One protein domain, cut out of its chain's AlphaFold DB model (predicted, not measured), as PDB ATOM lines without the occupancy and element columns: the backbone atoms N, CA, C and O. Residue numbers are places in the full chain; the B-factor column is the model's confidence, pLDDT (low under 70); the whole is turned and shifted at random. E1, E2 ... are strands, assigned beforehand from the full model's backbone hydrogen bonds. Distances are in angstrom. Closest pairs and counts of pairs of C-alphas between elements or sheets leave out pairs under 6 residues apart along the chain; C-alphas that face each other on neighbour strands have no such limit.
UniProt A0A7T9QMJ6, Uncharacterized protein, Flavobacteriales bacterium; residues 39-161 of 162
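What this domain is: This is residues 39 to 161 of the 162 residues of an uncharacterized protein of Flavobacteriales bacterium (UniProt A0A7T9QMJ6). One strongly twisted sheet wraps round into an incomplete barrel. E1 to E4 make one wall and E5, E6, E8 and E9 the other; E1 and E9 join the walls side by side, while the edge strands E4 and E5 leave the ring unclosed, and short E7 extends the second wall beside E8. The 123 printed residues hold no named helix and nine named strands, E1 to E9 along the chain, in one branched antiparallel sheet, class all strand. The whole is compact, with a radius of gyration of the C-alphas of 14.5 A and spans of 42 by 41 by 26 A.

Where its parts are: Find C-alpha 42 at (369.731, 260.695, 331.766), where E1, residues 42 to 47, begins; it runs 16.1 A. E2, residues 53 to 62, covers 27.4 A, E3, residues 68 to 76, 20.6 A, and E4, residues 80 to 87, 21.7 A. Look next for E5, residues 99 to 104, 13.2 A, and E6, residues 110 to 115, 16.9 A. E7, residues 124 to 126, spans 6.3 A. E8, residues 129 to 137, begins at C-alpha 129 (368.738, 265.544, 321.330) and runs 25.3 A. E9, residues 151 to 160, runs 27.8 A to C-alpha 160 at (366.963, 264.525, 327.235).

How they stand to each other: Start at E8, which has three neighbours in staggered pairing: E7 beside residues 129 to 131 and E6 beside 134 to 137 lie on one side, E9 on the other side. The hairpin E8 and E9 stands at 160 degrees, with N 130 and O 158 2.8 A apart. In the hairpin E7 and E8, N 126 and O 129 are within hydrogen-bond range at 2.9 A; between the antiparallel neighbours E6 and E8, N 114 and O 135 are within hydrogen-bond range at 3.0 A. Beyond E6, E5 forms a hairpin with it, N 100 to O 113 at 2.8 A. On the other side of E9, E1 is antiparallel at 127 degrees, with N 45 and O 159 2.9 A apart. From E1 a meander, each strand the antiparallel neighbour of the one before, runs E1 E2 E3 E4: look at N 44 and O 57, 2.7 A, N 60 and O 72, 2.9 A, and N 73 and O 82, 2.8 A. E7 E8 E9 is a second meander. The closest C-alphas of E4 and E5, those of Phe 80 and Ile 104, are 6.9 A apart. E3 and E8 are apart.

The domain as a whole: The farthest C-alphas, those of Gly 89 and Gly 146, are 43.7 A apart. The printed part has no cut. The links E4 to E5 and E8 to E9 are long; in the latter, residues 138 to 150, the C-alphas lie 16 to 26 A from the mean of all C-alphas. Mean pLDDT of the printed part is 90.2; look for values under 70 at residues 64 to 68 and 141 to 146 of this predicted model.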
ATOM      1  N   LYS A  39     377.727 262.591 329.082       92.81
ATOM      2  CA  LYS A  39     376.793 263.417 328.300       92.81
ATOM      3  C   LYS A  39     375.515 262.680 327.898       92.81
ATOM      4  O   LYS A  39     374.471 263.316 327.767       92.81
ATOM      5  N   PHE A  40     375.588 261.363 327.727       95.44
ATOM      6  CA  PHE A  40     374.447 260.553 327.331       95.44
ATOM      7  C   PHE A  40     373.589 260.107 328.524       95.44
ATOM      8  O   PHE A  40     372.479 259.652 328.317       95.44
ATOM      9  N   VAL A  41     374.074 260.217 329.764       95.81
ATOM     10  CA  VAL A  41     373.359 259.729 330.957       95.81
ATOM     11  C   VAL A  41     372.145 260.598 331.251       95.81
ATOM     12  O   VAL A  41     372.304 261.811 331.385       95.81
ATOM     13  N   GLY A  42     370.967 259.999 331.404       97.44
ATOM     14  CA  GLY A  42     369.731 260.695 331.766       97.44
ATOM     15  C   GLY A  42     368.478 260.029 331.205       97.44
ATOM     16  O   GLY A  42     368.550 259.009 330.518       97.44
ATOM     17  N   THR A  43     367.329 260.638 331.491       98.62
ATOM     18  CA  THR A  43     366.021 260.229 330.967       98.62
ATOM     19  C   THR A  43     365.693 261.014 329.701       98.62
ATOM     20  O   THR A  43     365.952 262.215 329.616       98.62
ATOM     21  N   TYR A  44     365.100 260.338 328.725       98.69
ATOM     22  CA  TYR A  44     364.772 260.862 327.410       98.69
ATOM     23  C   TYR A  44     363.294 260.639 327.097       98.69
ATOM     24  O   TYR A  44     362.781 259.533 327.255       98.69
ATOM     25  N   ASP A  45     362.638 261.669 326.576       98.75
ATOM     26  CA  ASP A  45     361.366 261.527 325.872       98.75
ATOM     27  C   ASP A  45     361.639 261.249 324.395       98.75
ATOM     28  O   ASP A  45     362.361 262.008 323.742       98.75
ATOM     29  N   VAL A  46     361.077 260.162 323.866       98.56
ATOM     30  CA  VAL A  46     361.286 259.757 322.475       98.56
ATOM     31  C   VAL A  46     360.086 260.115 321.613       98.56
ATOM     32  O   VAL A  46     358.940 259.850 321.977       98.56
ATOM     33  N   TYR A  47     360.368 260.697 320.451       98.62
ATOM     34  CA  TYR A  47     359.393 261.166 319.478       98.62
ATOM     35  C   TYR A  47     359.666 260.579 318.094       98.62
ATOM     36  O   TYR A  47     360.819 260.335 317.720       98.62
ATOM     37  N   ASP A  48     358.614 260.427 317.297       97.88
ATOM     38  CA  ASP A  48     358.762 260.163 315.868       97.88
ATOM     39  C   ASP A  48     359.249 261.414 315.105       97.88
ATOM     40  O   ASP A  48     359.419 262.510 315.650       97.88
ATOM     41  N   THR A  49     359.460 261.279 313.795       96.81
ATOM     42  CA  THR A  49     359.880 262.400 312.935       96.81
ATOM     43  C   THR A  49     358.801 263.470 312.718       96.81
ATOM     44  O   THR A  49     359.076 264.482 312.078       96.81
ATOM     45  N   MET A  50     357.575 263.237 313.191       97.69
ATOM     46  CA  MET A  50     356.450 264.177 313.158       97.69
ATOM     47  C   MET A  50     356.189 264.815 314.535       97.69
ATOM     48  O   MET A  50     355.196 265.523 314.693       97.69
ATOM     49  N   SER A  51     357.088 264.603 315.505       96.00
ATOM     50  CA  SER A  51     357.002 265.103 316.881       96.00
ATOM     51  C   SER A  51     355.863 264.507 317.717       96.00
ATOM     52  O   SER A  51     355.463 265.103 318.718       96.00
ATOM     53  N   ASN A  52     355.347 263.330 317.358       98.31
ATOM     54  CA  ASN A  52     354.462 262.581 318.248       98.31
ATOM     55  C   ASN A  52     355.299 261.875 319.313       98.31
ATOM     56  O   ASN A  52     356.273 261.201 318.980       98.31
ATOM     57  N   TRP A  53     354.913 262.018 320.580       98.38
ATOM     58  CA  TRP A  53     355.540 261.289 321.683       98.38
ATOM     59  C   TRP A  53     355.274 259.783 321.554       98.38
ATOM     60  O   TRP A  53     354.156 259.382 321.223       98.38
ATOM     61  N   LEU A  54     356.292 258.963 321.823       98.44
ATOM     62  CA  LEU A  54     356.250 257.506 321.680       98.44
ATOM     63  C   LEU A  54     356.441 256.785 323.018       98.44
ATOM     64  O   LEU A  54     355.590 255.987 323.408       98.44
ATOM     65  N   TYR A  55     357.568 257.021 323.693       98.62
ATOM     66  CA  TYR A  55     357.947 256.330 324.926       98.62
ATOM     67  C   TYR A  55     359.053 257.084 325.684       98.62
ATOM     68  O   TYR A  55     359.670 258.011 325.160       98.62
ATOM     69  N   GLU A  56     359.312 256.663 326.923       98.62
ATOM     70  CA  GLU A  56     360.435 257.126 327.745       98.62
ATOM     71  C   GLU A  56     361.610 256.142 327.665       98.62
ATOM     72  O   GLU A  56     361.403 254.931 327.673       98.62
ATOM     73  N   MET A  57     362.836 256.654 327.611       98.56
ATOM     74  CA  MET A  57     364.076 255.875 327.523       98.56
ATOM     75  C   MET A  57     365.085 256.397 328.551       98.56
ATOM     76  O   MET A  57     365.132 257.599 328.800       98.56
ATOM     77  N   GLU A  58     365.917 255.538 329.137       98.50
ATOM     78  CA  GLU A  58     366.908 255.960 330.141       98.50
ATOM     79  C   GLU A  58     368.288 255.395 329.839       98.50
ATOM     80  O   GLU A  58     368.439 254.228 329.480       98.50
ATOM     81  N   PHE A  59     369.308 256.236 329.988       97.44
ATOM     82  CA  PHE A  59     370.702 255.846 329.853       97.44
ATOM     83  C   PHE A  59     371.428 256.004 331.185       97.44
ATOM     84  O   PHE A  59     371.395 257.075 331.796       97.44
ATOM     85  N   SER A  60     372.169 254.976 331.588       95.62
ATOM     86  CA  SER A  60     372.991 254.995 332.795       95.62
ATOM     87  C   SER A  60     374.387 254.431 332.544       95.62
ATOM     88  O   SER A  60     374.643 253.710 331.576       95.62
ATOM     89  N   LEU A  61     375.337 254.810 333.399       93.06
ATOM     90  CA  LEU A  61     376.692 254.286 333.301       93.06
ATOM     91  C   LEU A  61     376.745 252.846 333.781       93.06
ATOM     92  O   LEU A  61     376.221 252.510 334.842       93.06
ATOM     93  N   TYR A  62     377.476 252.026 333.038       88.19
ATOM     94  CA  TYR A  62     377.836 250.691 333.461       88.19
ATOM     95  C   TYR A  62     379.344 250.490 333.326       88.19
ATOM     96  O   TYR A  62     379.904 250.533 332.229       88.19
ATOM     97  N   ASN A  63     380.007 250.262 334.456       81.44
ATOM     98  CA  ASN A  63     381.441 250.006 334.482       81.44
ATOM     99  C   ASN A  63     381.670 248.505 334.331       81.44
ATOM    100  O   ASN A  63     381.290 247.715 335.199       81.44
ATOM    101  N   GLY A  64     382.249 248.109 333.199       68.44
ATOM    102  CA  GLY A  64     382.612 246.721 332.942       68.44
ATOM    103  C   GLY A  64     383.814 246.279 333.781       68.44
ATOM    104  O   GLY A  64     384.557 247.087 334.330       68.44
ATOM    105  N   VAL A  65     384.045 244.966 333.851       62.00
ATOM    106  CA  VAL A  65     385.163 244.381 334.619       62.00
ATOM    107  C   VAL A  65     386.513 244.503 333.876       62.00
ATOM    108  O   VAL A  65     387.564 244.329 334.483       62.00
ATOM    109  N   THR A  66     386.517 244.795 332.565       57.97
ATOM    110  CA  THR A  66     387.693 244.601 331.683       57.97
ATOM    111  C   THR A  66     388.028 245.791 330.766       57.97
ATOM    112  O   THR A  66     388.372 245.579 329.606       57.97
ATOM    113  N   ASN A  67     387.941 247.035 331.252       58.59
ATOM    114  CA  ASN A  67     388.233 248.275 330.493       58.59
ATOM    115  C   ASN A  67     387.318 248.546 329.283       58.59
ATOM    116  O   ASN A  67     387.608 249.424 328.474       58.59
ATOM    117  N   VAL A  68     386.225 247.794 329.143       63.56
ATOM    118  CA  VAL A  68     385.134 248.144 328.230       63.56
ATOM    119  C   VAL A  68     384.042 248.741 329.084       63.56
ATOM    120  O   VAL A  68     383.235 248.044 329.703       63.56
ATOM    121  N   ASP A  69     384.079 250.055 329.140       78.75
ATOM    122  CA  ASP A  69     383.041 250.849 329.741       78.75
ATOM    123  C   ASP A  69     381.816 250.839 328.828       78.75
ATOM    124  O   ASP A  69     381.901 250.787 327.602       78.75
ATOM    125  N   SER A  70     380.637 250.753 329.427       88.38
ATOM    126  CA  SER A  70     379.388 250.646 328.683       88.38
ATOM    127  C   SER A  70     378.392 251.680 329.176       88.38
ATOM    128  O   SER A  70     378.473 252.189 330.296       88.38
ATOM    129  N   ILE A  71     377.442 251.992 328.309       93.19
ATOM    130  CA  ILE A  71     376.222 252.701 328.660       93.19
ATOM    131  C   ILE A  71     375.131 251.640 328.689       93.19
ATOM    132  O   ILE A  71     374.920 250.944 327.694       93.19
ATOM    133  N   TYR A  72     374.476 251.479 329.833       95.00
ATOM    134  CA  TYR A  72     373.241 250.715 329.891       95.00
ATOM    135  C   TYR A  72     372.117 251.580 329.334       95.00
ATOM    136  O   TYR A  72     371.963 252.739 329.718       95.00
ATOM    137  N   ILE A  73     371.367 251.009 328.406       97.44
ATOM    138  CA  ILE A  73     370.245 251.642 327.740       97.44
ATOM    139  C   ILE A  73     369.002 250.855 328.118       97.44
ATOM    140  O   ILE A  73     368.902 249.666 327.812       97.44
ATOM    141  N   TYR A  74     368.067 251.538 328.760       98.19
ATOM    142  CA  TYR A  74     366.754 251.033 329.113       98.19
ATOM    143  C   TYR A  74     365.713 251.528 328.110       98.19
ATOM    144  O   TYR A  74     365.645 252.724 327.817       98.19
ATOM    145  N   ASN A  75     364.877 250.608 327.630       98.06
ATOM    146  CA  ASN A  75     363.716 250.864 326.784       98.06
ATOM    147  C   ASN A  75     364.008 251.500 325.408       98.06
ATOM    148  O   ASN A  75     363.234 252.309 324.895       98.06
ATOM    149  N   TRP A  76     365.110 251.119 324.758       97.88
ATOM    150  CA  TRP A  76     365.373 251.507 323.370       97.88
ATOM    151  C   TRP A  76     364.286 250.967 322.434       97.88
ATOM    152  O   TRP A  76     363.925 249.787 322.489       97.88
ATOM    153  N   GLY A  77     363.770 251.816 321.547       96.81
ATOM    154  CA  GLY A  77     362.669 251.472 320.643       96.81
ATOM    155  C   GLY A  77     361.392 251.036 321.361       96.81
ATOM    156  O   GLY A  77     360.624 250.259 320.787       96.81
ATOM    157  N   GLY A  78     361.217 251.436 322.628       97.75
ATOM    158  CA  GLY A  78     360.092 251.036 323.471       97.75
ATOM    159  C   GLY A  78     360.043 249.536 323.777       97.75
ATOM    160  O   GLY A  78     358.960 249.009 324.023       97.75
ATOM    161  N   ALA A  79     361.170 248.825 323.633       97.06
ATOM    162  CA  ALA A  79     361.161 247.364 323.618       97.06
ATOM    163  C   ALA A  79     362.434 246.680 324.129       97.06
ATOM    164  O   ALA A  79     362.369 245.492 324.439       97.06
ATOM    165  N   PHE A  80     363.588 247.353 324.150       97.56
ATOM    166  CA  PHE A  80     364.876 246.689 324.358       97.56
ATOM    167  C   PHE A  80     365.711 247.321 325.458       97.56
ATOM    168  O   PHE A  80     365.918 248.533 325.467       97.56
ATOM    169  N   ASP A  81     366.310 246.459 326.273       97.19
ATOM    170  CA  ASP A  81     367.327 246.841 327.243       97.19
ATOM    171  C   ASP A  81     368.660 246.206 326.849       97.19
ATOM    172  O   ASP A  81     368.735 244.991 326.636       97.19
ATOM    173  N   PHE A  82     369.724 246.999 326.730       95.44
ATOM    174  CA  PHE A  82     371.042 246.479 326.360       95.44
ATOM    175  C   PHE A  82     372.189 247.403 326.764       95.44
ATOM    176  O   PHE A  82     371.998 248.540 327.183       95.44
ATOM    177  N   TYR A  83     373.411 246.894 326.616       92.62
ATOM    178  CA  TYR A  83     374.636 247.648 326.844       92.62
ATOM    179  C   TYR A  83     375.229 248.090 325.508       92.62
ATOM    180  O   TYR A  83     375.546 247.260 324.653       92.62
ATOM    181  N   ALA A  84     375.396 249.397 325.332       91.75
ATOM    182  CA  ALA A  84     376.189 249.961 324.251       91.75
ATOM    183  C   ALA A  84     377.636 250.117 324.727       91.75
ATOM    184  O   ALA A  84     377.897 250.758 325.746       91.75
ATOM    185  N   GLN A  85     378.572 249.515 323.995       87.19
ATOM    186  CA  GLN A  85     379.994 249.646 324.297       87.19
ATOM    187  C   GLN A  85     380.466 251.066 323.997       87.19
ATOM    188  O   GLN A  85     380.106 251.647 322.969       87.19
ATOM    189  N   HIS A  86     381.301 251.603 324.880       84.50
ATOM    190  CA  HIS A  86     381.887 252.922 324.728       84.50
ATOM    191  C   HIS A  86     383.352 252.887 325.151       84.50
ATOM    192  O   HIS A  86     383.667 252.736 326.327       84.50
ATOM    193  N   ASP A  87     384.246 253.010 324.173       79.25
ATOM    194  CA  ASP A  87     385.685 252.933 324.417       79.25
ATOM    195  C   ASP A  87     386.158 254.030 325.382       79.25
ATOM    196  O   ASP A  87     385.703 255.179 325.320       79.25
ATOM    197  N   ASP A  88     387.119 253.684 326.241       74.25
ATOM    198  CA  ASP A  88     387.765 254.653 327.125       74.25
ATOM    199  C   ASP A  88     388.417 255.788 326.311       74.25
ATOM    200  O   ASP A  88     388.978 255.584 325.231       74.25
ATOM    201  N   GLY A  89     388.291 257.019 326.803       76.69
ATOM    202  CA  GLY A  89     388.747 258.230 326.119       76.69
ATOM    203  C   GLY A  89     387.914 258.659 324.902       76.69
ATOM    204  O   GLY A  89     388.179 259.720 324.330       76.69
ATOM    205  N   ASN A  90     386.887 257.903 324.495       84.31
ATOM    206  CA  ASN A  90     385.994 258.334 323.424       84.31
ATOM    207  C   ASN A  90     385.104 259.490 323.906       84.31
ATOM    208  O   ASN A  90     384.151 259.312 324.657       84.31
ATOM    209  N   VAL A  91     385.380 260.696 323.418       88.81
ATOM    210  CA  VAL A  91     384.584 261.902 323.696       88.81
ATOM    211  C   VAL A  91     383.652 262.277 322.541       88.81
ATOM    212  O   VAL A  91     383.111 263.381 322.517       88.81
ATOM    213  N   SER A  92     383.422 261.386 321.572       91.81
ATOM    214  CA  SER A  92     382.531 261.639 320.431       91.81
ATOM    215  C   SER A  92     381.063 261.674 320.853       91.81
ATOM    216  O   SER A  92     380.667 261.034 321.823       91.81
ATOM    217  N   ASN A  93     380.235 262.446 320.150       94.31
ATOM    218  CA  ASN A  93     378.788 262.503 320.400       94.31
ATOM    219  C   ASN A  93     378.024 261.329 319.778       94.31
ATOM    220  O   ASN A  93     376.798 261.323 319.783       94.31
ATOM    221  N   TYR A  94     378.733 260.368 319.200       93.25
ATOM    222  CA  TYR A  94     378.148 259.228 318.524       93.25
ATOM    223  C   TYR A  94     377.958 258.076 319.515       93.25
ATOM    224  O   TYR A  94     378.918 257.626 320.137       93.25
ATOM    225  N   LEU A  95     376.721 257.600 319.642       93.19
ATOM    226  CA  LEU A  95     376.366 256.430 320.431       93.19
ATOM    227  C   LEU A  95     376.464 255.176 319.562       93.19
ATOM    228  O   LEU A  95     375.670 254.963 318.638       93.19
ATOM    229  N   ASN A  96     377.426 254.313 319.875       89.62
ATOM    230  CA  ASN A  96     377.609 253.065 319.151       89.62
ATOM    231  C   ASN A  96     376.757 251.932 319.740       89.62
ATOM    232  O   ASN A  96     377.202 251.201 320.618       89.62
ATOM    233  N   ILE A  97     375.552 251.733 319.208       90.75
ATOM    234  CA  ILE A  97     374.691 250.608 319.617       90.75
ATOM    235  C   ILE A  97     375.119 249.255 319.018       90.75
ATOM    236  O   ILE A  97     374.591 248.215 319.406       90.75
ATOM    237  N   GLY A  98     376.076 249.250 318.080       85.62
ATOM    238  CA  GLY A  98     376.574 248.032 317.442       85.62
ATOM    239  C   GLY A  98     375.492 247.235 316.703       85.62
ATOM    240  O   GLY A  98     374.529 247.793 316.175       85.62
ATOM    241  N   SER A  99     375.689 245.916 316.636       90.12
ATOM    242  CA  SER A  99     374.656 244.958 316.225       90.12
ATOM    243  C   SER A  99     374.313 244.070 317.417       90.12
ATOM    244  O   SER A  99     375.211 243.450 317.987       90.12
ATOM    245  N   GLN A 100     373.036 243.991 317.780       92.06
ATOM    246  CA  GLN A 100     372.551 243.150 318.875       92.06
ATOM    247  C   GLN A 100     371.825 241.943 318.277       92.06
ATOM    248  O   GLN A 100     370.671 242.045 317.863       92.06
ATOM    249  N   PHE A 101     372.509 240.802 318.183       91.06
ATOM    250  CA  PHE A 101     371.934 239.590 317.597       91.06
ATOM    251  C   PHE A 101     371.267 238.723 318.653       91.06
ATOM    252  O   PHE A 101     371.905 238.256 319.595       91.06
ATOM    253  N   GLY A 102     369.990 238.425 318.442       89.00
ATOM    254  CA  GLY A 102     369.216 237.618 319.367       89.00
ATOM    255  C   GLY A 102     368.825 238.356 320.642       89.00
ATOM    256  O   GLY A 102     368.578 237.691 321.644       89.00
ATOM    257  N   ILE A 103     368.782 239.691 320.597       92.69
ATOM    258  CA  ILE A 103     368.250 240.510 321.684       92.69
ATOM    259  C   ILE A 103     366.774 240.173 321.894       92.69
ATOM    260  O   ILE A 103     366.054 239.887 320.937       92.69
ATOM    261  N   ILE A 104     366.342 240.157 323.149       93.25
ATOM    262  CA  ILE A 104     364.978 239.801 323.527       93.25
ATOM    263  C   ILE A 104     364.236 241.096 323.849       93.25
ATOM    264  O   ILE A 104     364.752 241.918 324.605       93.25
ATOM    265  N   ASP A 105     363.069 241.300 323.242       95.31
ATOM    266  CA  ASP A 105     362.210 242.427 323.597       95.31
ATOM    267  C   ASP A 105     361.512 242.202 324.949       95.31
ATOM    268  O   ASP A 105     361.489 241.096 325.494       95.31
ATOM    269  N   HIS A 106     360.886 243.241 325.498       96.75
ATOM    270  CA  HIS A 106     360.126 243.141 326.749       96.75
ATOM    271  C   HIS A 106     358.942 242.157 326.691       96.75
ATOM    272  O   HIS A 106     358.408 241.782 327.735       96.75
ATOM    273  N   MET A 107     358.532 241.713 325.498       94.62
ATOM    274  CA  MET A 107     357.491 240.700 325.294       94.62
ATOM    275  C   MET A 107     358.051 239.271 325.175       94.62
ATOM    276  O   MET A 107     357.277 238.320 325.076       94.62
ATOM    277  N   GLY A 108     359.374 239.095 325.207       91.69
ATOM    278  CA  GLY A 108     360.034 237.798 325.097       91.69
ATOM    279  C   GLY A 108     360.323 237.338 323.665       91.69
ATOM    280  O   GLY A 108     360.762 236.203 323.479       91.69
ATOM    281  N   HIS A 109     360.107 238.175 322.647       89.75
ATOM    282  CA  HIS A 109     360.453 237.841 321.265       89.75
ATOM    283  C   HIS A 109     361.913 238.156 320.966       89.75
ATOM    284  O   HIS A 109     362.488 239.115 321.477       89.75
ATOM    285  N   ARG A 110     362.511 237.353 320.089       90.06
ATOM    286  CA  ARG A 110     363.906 237.484 319.681       90.06
ATOM    287  C   ARG A 110     364.033 238.353 318.432       90.06
ATOM    288  O   ARG A 110     363.278 238.186 317.481       90.06
ATOM    289  N   TRP A 111     365.038 239.223 318.421       92.31
ATOM    290  CA  TRP A 111     365.291 240.185 317.353       92.31
ATOM    291  C   TRP A 111     366.779 240.275 317.012       92.31
ATOM    292  O   TRP A 111     367.654 239.921 317.807       92.31
ATOM    293  N   ALA A 112     367.077 240.785 315.825       93.12
ATOM    294  CA  ALA A 112     368.329 241.458 315.537       93.12
ATOM    295  C   ALA A 112     368.089 242.968 315.453       93.12
ATOM    296  O   ALA A 112     367.182 243.433 314.759       93.12
ATOM    297  N   LEU A 113     368.919 243.720 316.171       95.00
ATOM    298  CA  LEU A 113     368.929 245.177 316.163       95.00
ATOM    299  C   LEU A 113     370.223 245.660 315.513       95.00
ATOM    300  O   LEU A 113     371.311 245.247 315.919       95.00
ATOM    301  N   PHE A 114     370.115 246.549 314.533       93.31
ATOM    302  CA  PHE A 114     371.271 247.140 313.868       93.31
ATOM    303  C   PHE A 114     371.192 248.652 313.929       93.31
ATOM    304  O   PHE A 114     370.121 249.229 313.767       93.31
ATOM    305  N   ARG A 115     372.343 249.308 314.045       92.44
ATOM    306  CA  ARG A 115     372.468 250.691 313.584       92.44
ATOM    307  C   ARG A 115     372.122 250.778 312.098       92.44
ATOM    308  O   ARG A 115     372.618 249.979 311.303       92.44
ATOM    309  N   GLU A 116     371.418 251.837 311.718       91.94
ATOM    310  CA  GLU A 116     371.340 252.268 310.325       91.94
ATOM    311  C   GLU A 116     372.080 253.583 310.106       91.94
ATOM    312  O   GLU A 116     372.096 254.474 310.955       91.94
ATOM    313  N   TYR A 117     372.734 253.688 308.951       88.81
ATOM    314  CA  TYR A 117     373.359 254.932 308.534       88.81
ATOM    315  C   TYR A 117     372.326 255.804 307.824       88.81
ATOM    316  O   TYR A 117     371.842 255.453 306.749       88.81
ATOM    317  N   ASP A 118     372.045 256.965 308.402       91.75
ATOM    318  CA  ASP A 118     371.296 258.037 307.766       91.75
ATOM    319  C   ASP A 118     372.030 259.373 308.021       91.75
ATOM    320  O   ASP A 118     372.453 259.633 309.149       91.75
ATOM    321  N   PRO A 119     372.237 260.232 307.004       91.12
ATOM    322  CA  PRO A 119     372.972 261.488 307.181       91.12
ATOM    323  C   PRO A 119     372.366 262.443 308.223       91.12
ATOM    324  O   PRO A 119     373.087 263.264 308.790       91.12
ATOM    325  N   LEU A 120     371.056 262.362 308.465       92.88
ATOM    326  CA  LEU A 120     370.339 263.185 309.440       92.88
ATOM    327  C   LEU A 120     370.180 262.473 310.790       92.88
ATOM    328  O   LEU A 120     370.153 263.149 311.823       92.88
ATOM    329  N   PHE A 121     370.112 261.139 310.779       95.06
ATOM    330  CA  PHE A 121     369.952 260.289 311.958       95.06
ATOM    331  C   PHE A 121     371.064 259.238 312.018       95.06
ATOM    332  O   PHE A 121     371.049 258.233 311.317       95.06
ATOM    333  N   ASN A 122     372.048 259.456 312.880       93.69
ATOM    334  CA  ASN A 122     373.214 258.577 312.952       93.69
ATOM    335  C   ASN A 122     373.594 258.233 314.392       93.69
ATOM    336  O   ASN A 122     374.772 258.085 314.691       93.69
ATOM    337  N   ASN A 123     372.611 258.164 315.290       95.50
ATOM    338  CA  ASN A 123     372.804 257.972 316.729       95.50
ATOM    339  C   ASN A 123     373.767 259.010 317.330       95.50
ATOM    340  O   ASN A 123     374.583 258.699 318.190       95.50
ATOM    341  N   THR A 124     373.685 260.257 316.857       95.81
ATOM    342  CA  THR A 124     374.525 261.362 317.333       95.81
ATOM    343  C   THR A 124     373.728 262.265 318.264       95.81
ATOM    344  O   THR A 124     372.622 262.691 317.919       95.81
ATOM    345  N   LEU A 125     374.312 262.585 319.415       96.56
ATOM    346  CA  LEU A 125     373.821 263.585 320.353       96.56
ATOM    347  C   LEU A 125     374.179 264.994 319.851       96.56
ATOM    348  O   LEU A 125     375.349 265.334 319.652       96.56
ATOM    349  N   VAL A 126     373.165 265.821 319.626       96.31
ATOM    350  CA  VAL A 126     373.308 267.233 319.258       96.31
ATOM    351  C   VAL A 126     372.550 268.045 320.295       96.31
ATOM    352  O   VAL A 126     371.321 268.000 320.329       96.31
ATOM    353  N   ASN A 127     373.287 268.773 321.138       94.75
ATOM    354  CA  ASN A 127     372.766 269.349 322.382       94.75
ATOM    355  C   ASN A 127     372.126 268.236 323.234       94.75
ATOM    356  O   ASN A 127     372.762 267.209 323.451       94.75
ATOM    357  N   ASP A 128     370.866 268.399 323.621       95.94
ATOM    358  CA  ASP A 128     370.106 267.430 324.410       95.94
ATOM    359  C   ASP A 128     369.269 266.473 323.552       95.94
ATOM    360  O   ASP A 128     368.390 265.783 324.055       95.94
ATOM    361  N   THR A 129     369.504 266.409 322.238       97.56
ATOM    362  CA  THR A 129     368.738 265.544 321.330       97.56
ATOM    363  C   THR A 129     369.617 264.478 320.692       97.56
ATOM    364  O   THR A 129     370.514 264.781 319.900       97.56
ATOM    365  N   LEU A 130     369.328 263.214 320.982       98.00
ATOM    366  CA  LEU A 130     369.891 262.062 320.291       98.00
ATOM    367  C   LEU A 130     369.038 261.747 319.056       98.00
ATOM    368  O   LEU A 130     367.844 261.470 319.154       98.00
ATOM    369  N   ARG A 131     369.661 261.786 317.876       97.88
ATOM    370  CA  ARG A 131     368.997 261.464 316.603       97.88
ATOM    371  C   ARG A 131     369.205 259.997 316.268       97.88
ATOM    372  O   ARG A 131     370.281 259.629 315.793       97.88
ATOM    373  N   MET A 132     368.198 259.181 316.532       97.81
ATOM    374  CA  MET A 132     368.283 257.725 316.481       97.81
ATOM    375  C   MET A 132     367.968 257.181 315.087       97.81
ATOM    376  O   MET A 132     367.013 257.622 314.452       97.81
ATOM    377  N   SER A 133     368.760 256.212 314.628       97.19
ATOM    378  CA  SER A 133     368.514 255.438 313.407       97.19
ATOM    379  C   SER A 133     368.921 253.987 313.611       97.19
ATOM    380  O   SER A 133     370.086 253.683 313.916       97.19
ATOM    381  N   TYR A 134     367.951 253.088 313.481       96.88
ATOM    382  CA  TYR A 134     368.156 251.666 313.713       96.88
ATOM    383  C   TYR A 134     367.130 250.805 312.981       96.88
ATOM    384  O   TYR A 134     366.015 251.221 312.681       96.88
ATOM    385  N   LEU A 135     367.509 249.554 312.772       95.44
ATOM    386  CA  LEU A 135     366.728 248.525 312.115       95.44
ATOM    387  C   LEU A 135     366.375 247.428 313.112       95.44
ATOM    388  O   LEU A 135     367.270 246.892 313.769       95.44
ATOM    389  N   LYS A 136     365.102 247.038 313.151       94.44
ATOM    390  CA  LYS A 136     364.636 245.808 313.806       94.44
ATOM    391  C   LYS A 136     364.372 244.744 312.749       94.44
ATOM    392  O   LYS A 136     363.674 245.016 311.772       94.44
ATOM    393  N   ASP A 137     364.885 243.543 312.967       92.56
ATOM    394  CA  ASP A 137     364.653 242.366 312.127       92.56
ATOM    395  C   ASP A 137     364.302 241.173 313.024       92.56
ATOM    396  O   ASP A 137     365.007 240.915 314.001       92.56
ATOM    397  N   ASN A 138     363.199 240.476 312.755       89.62
ATOM    398  CA  ASN A 138     362.809 239.315 313.559       89.62
ATOM    399  C   ASN A 138     363.569 238.036 313.182       89.62
ATOM    400  O   ASN A 138     363.438 237.032 313.875       89.62
ATOM    401  N   ILE A 139     364.387 238.064 312.127       82.75
ATOM    402  CA  ILE A 139     365.306 236.982 311.788       82.75
ATOM    403  C   ILE A 139     366.692 237.365 312.297       82.75
ATOM    404  O   ILE A 139     367.496 237.989 311.603       82.75
ATOM    405  N   ALA A 140     367.002 236.948 313.524       73.56
ATOM    406  CA  ALA A 140     368.358 237.090 314.047       73.56
ATOM    407  C   ALA A 140     369.336 236.116 313.369       73.56
ATOM    408  O   ALA A 140     370.489 236.466 313.122       73.56
ATOM    409  N   PHE A 141     368.865 234.901 313.057       69.56
ATOM    410  CA  PHE A 141     369.619 233.847 312.378       69.56
ATOM    411  C   PHE A 141     368.688 233.006 311.486       69.56
ATOM    412  O   PHE A 141     367.544 232.743 311.833       69.56
ATOM    413  N   TYR A 142     369.205 232.558 310.341       61.28
ATOM    414  CA  TYR A 142     368.471 232.139 309.134       61.28
ATOM    415  C   TYR A 142     367.432 230.991 309.236       61.28
ATOM    416  O   TYR A 142     366.847 230.670 308.206       61.28
ATOM    417  N   VAL A 143     367.219 230.297 310.369       55.16
ATOM    418  CA  VAL A 143     366.578 228.953 310.311       55.16
ATOM    419  C   VAL A 143     365.555 228.593 311.409       55.16
ATOM    420  O   VAL A 143     364.761 227.689 311.169       55.16
ATOM    421  N   SER A 144     365.485 229.235 312.582       53.66
ATOM    422  CA  SER A 144     364.678 228.668 313.690       53.66
ATOM    423  C   SER A 144     363.241 229.168 313.837       53.66
ATOM    424  O   SER A 144     362.463 228.499 314.513       53.66
ATOM    425  N   ASP A 145     362.867 230.309 313.252       56.69
ATOM    426  CA  ASP A 145     361.770 231.063 313.874       56.69
ATOM    427  C   ASP A 145     360.385 230.792 313.268       56.69
ATOM    428  O   ASP A 145     359.397 231.032 313.947       56.69
ATOM    429  N   GLY A 146     360.261 230.237 312.052       62.06
ATOM    430  CA  GLY A 146     358.967 229.807 311.473       62.06
ATOM    431  C   GLY A 146     357.858 230.879 311.422       62.06
ATOM    432  O   GLY A 146     356.709 230.565 311.114       62.06
ATOM    433  N   VAL A 147     358.194 232.131 311.733       70.19
ATOM    434  CA  VAL A 147     357.301 233.285 311.822       70.19
ATOM    435  C   VAL A 147     357.313 234.070 310.511       70.19
ATOM    436  O   VAL A 147     358.290 234.012 309.760       70.19
ATOM    437  N   PRO A 148     356.248 234.838 310.218       79.31
ATOM    438  CA  PRO A 148     356.276 235.811 309.137       79.31
ATOM    439  C   PRO A 148     357.469 236.753 309.296       79.31
ATOM    440  O   PRO A 148     357.694 237.304 310.372       79.31
ATOM    441  N   TYR A 149     358.226 236.937 308.220       85.38
ATOM    442  CA  TYR A 149     359.357 237.853 308.205       85.38
ATOM    443  C   TYR A 149     358.894 239.293 308.453       85.38
ATOM    444  O   TYR A 149     357.981 239.787 307.786       85.38
ATOM    445  N   PHE A 150     359.552 239.964 309.393       89.06
ATOM    446  CA  PHE A 150     359.346 241.365 309.715       89.06
ATOM    447  C   PHE A 150     360.695 242.065 309.816       89.06
ATOM    448  O   PHE A 150     361.570 241.671 310.587       89.06
ATOM    449  N   ARG A 151     360.819 243.168 309.081       92.31
ATOM    450  CA  ARG A 151     361.979 244.047 309.124       92.31
ATOM    451  C   ARG A 151     361.535 245.486 308.938       92.31
ATOM    452  O   ARG A 151     360.809 245.782 307.990       92.31
ATOM    453  N   GLN A 152     361.983 246.373 309.819       94.62
ATOM    454  CA  GLN A 152     361.620 247.784 309.765       94.62
ATOM    455  C   GLN A 152     362.739 248.689 310.279       94.62
ATOM    456  O   GLN A 152     363.327 248.434 311.331       94.62
ATOM    457  N   SER A 153     362.986 249.752 309.520       96.19
ATOM    458  CA  SER A 153     363.870 250.867 309.851       96.19
ATOM    459  C   SER A 153     363.119 251.932 310.648       96.19
ATOM    460  O   SER A 153     361.968 252.249 310.331       96.19
ATOM    461  N   TYR A 154     363.780 252.517 311.639       97.00
ATOM    462  CA  TYR A 154     363.228 253.520 312.545       97.00
ATOM    463  C   TYR A 154     364.115 254.761 312.563       97.00
ATOM    464  O   TYR A 154     365.342 254.666 312.541       97.00
ATOM    465  N   ARG A 155     363.471 255.932 312.611       98.00
ATOM    466  CA  ARG A 155     364.104 257.238 312.817       98.00
ATOM    467  C   ARG A 155     363.339 257.975 313.899       98.00
ATOM    468  O   ARG A 155     362.140 258.196 313.746       98.00
ATOM    469  N   GLU A 156     364.030 258.344 314.965       98.06
ATOM    470  CA  GLU A 156     363.405 258.890 316.173       98.06
ATOM    471  C   GLU A 156     364.274 259.999 316.774       98.06
ATOM    472  O   GLU A 156     365.494 260.052 316.576       98.06
ATOM    473  N   TYR A 157     363.635 260.901 317.512       98.38
ATOM    474  CA  TYR A 157     364.300 261.917 318.316       98.38
ATOM    475  C   TYR A 157     364.145 261.565 319.786       98.38
ATOM    476  O   TYR A 157     363.033 261.584 320.299       98.38
ATOM    477  N   ALA A 158     365.247 261.298 320.476       98.38
ATOM    478  CA  ALA A 158     365.259 261.184 321.927       98.38
ATOM    479  C   ALA A 158     365.752 262.505 322.523       98.38
ATOM    480  O   ALA A 158     366.910 262.880 322.334       98.38
ATOM    481  N   VAL A 159     364.875 263.221 323.223       98.38
ATOM    482  CA  VAL A 159     365.171 264.513 323.857       98.38
ATOM    483  C   VAL A 159     365.387 264.295 325.347       98.38
ATOM    484  O   VAL A 159     364.497 263.808 326.038       98.38
ATOM    485  N   LYS A 160     366.578 264.640 325.833       98.19
ATOM    486  CA  LYS A 160     366.963 264.525 327.235       98.19
ATOM    487  C   LYS A 160     366.148 265.503 328.079       98.19
ATOM    488  O   LYS A 160     366.008 266.665 327.698       98.19
ATOM    489  N   ARG A 161     365.625 265.039 329.213       95.12
ATOM    490  CA  ARG A 161     364.998 265.904 330.220       95.12
ATOM    491  C   ARG A 161     366.075 266.657 331.010       95.12
ATOM    492  O   ARG A 161     367.171 266.126 331.198       95.12
TER     493      ARG A 161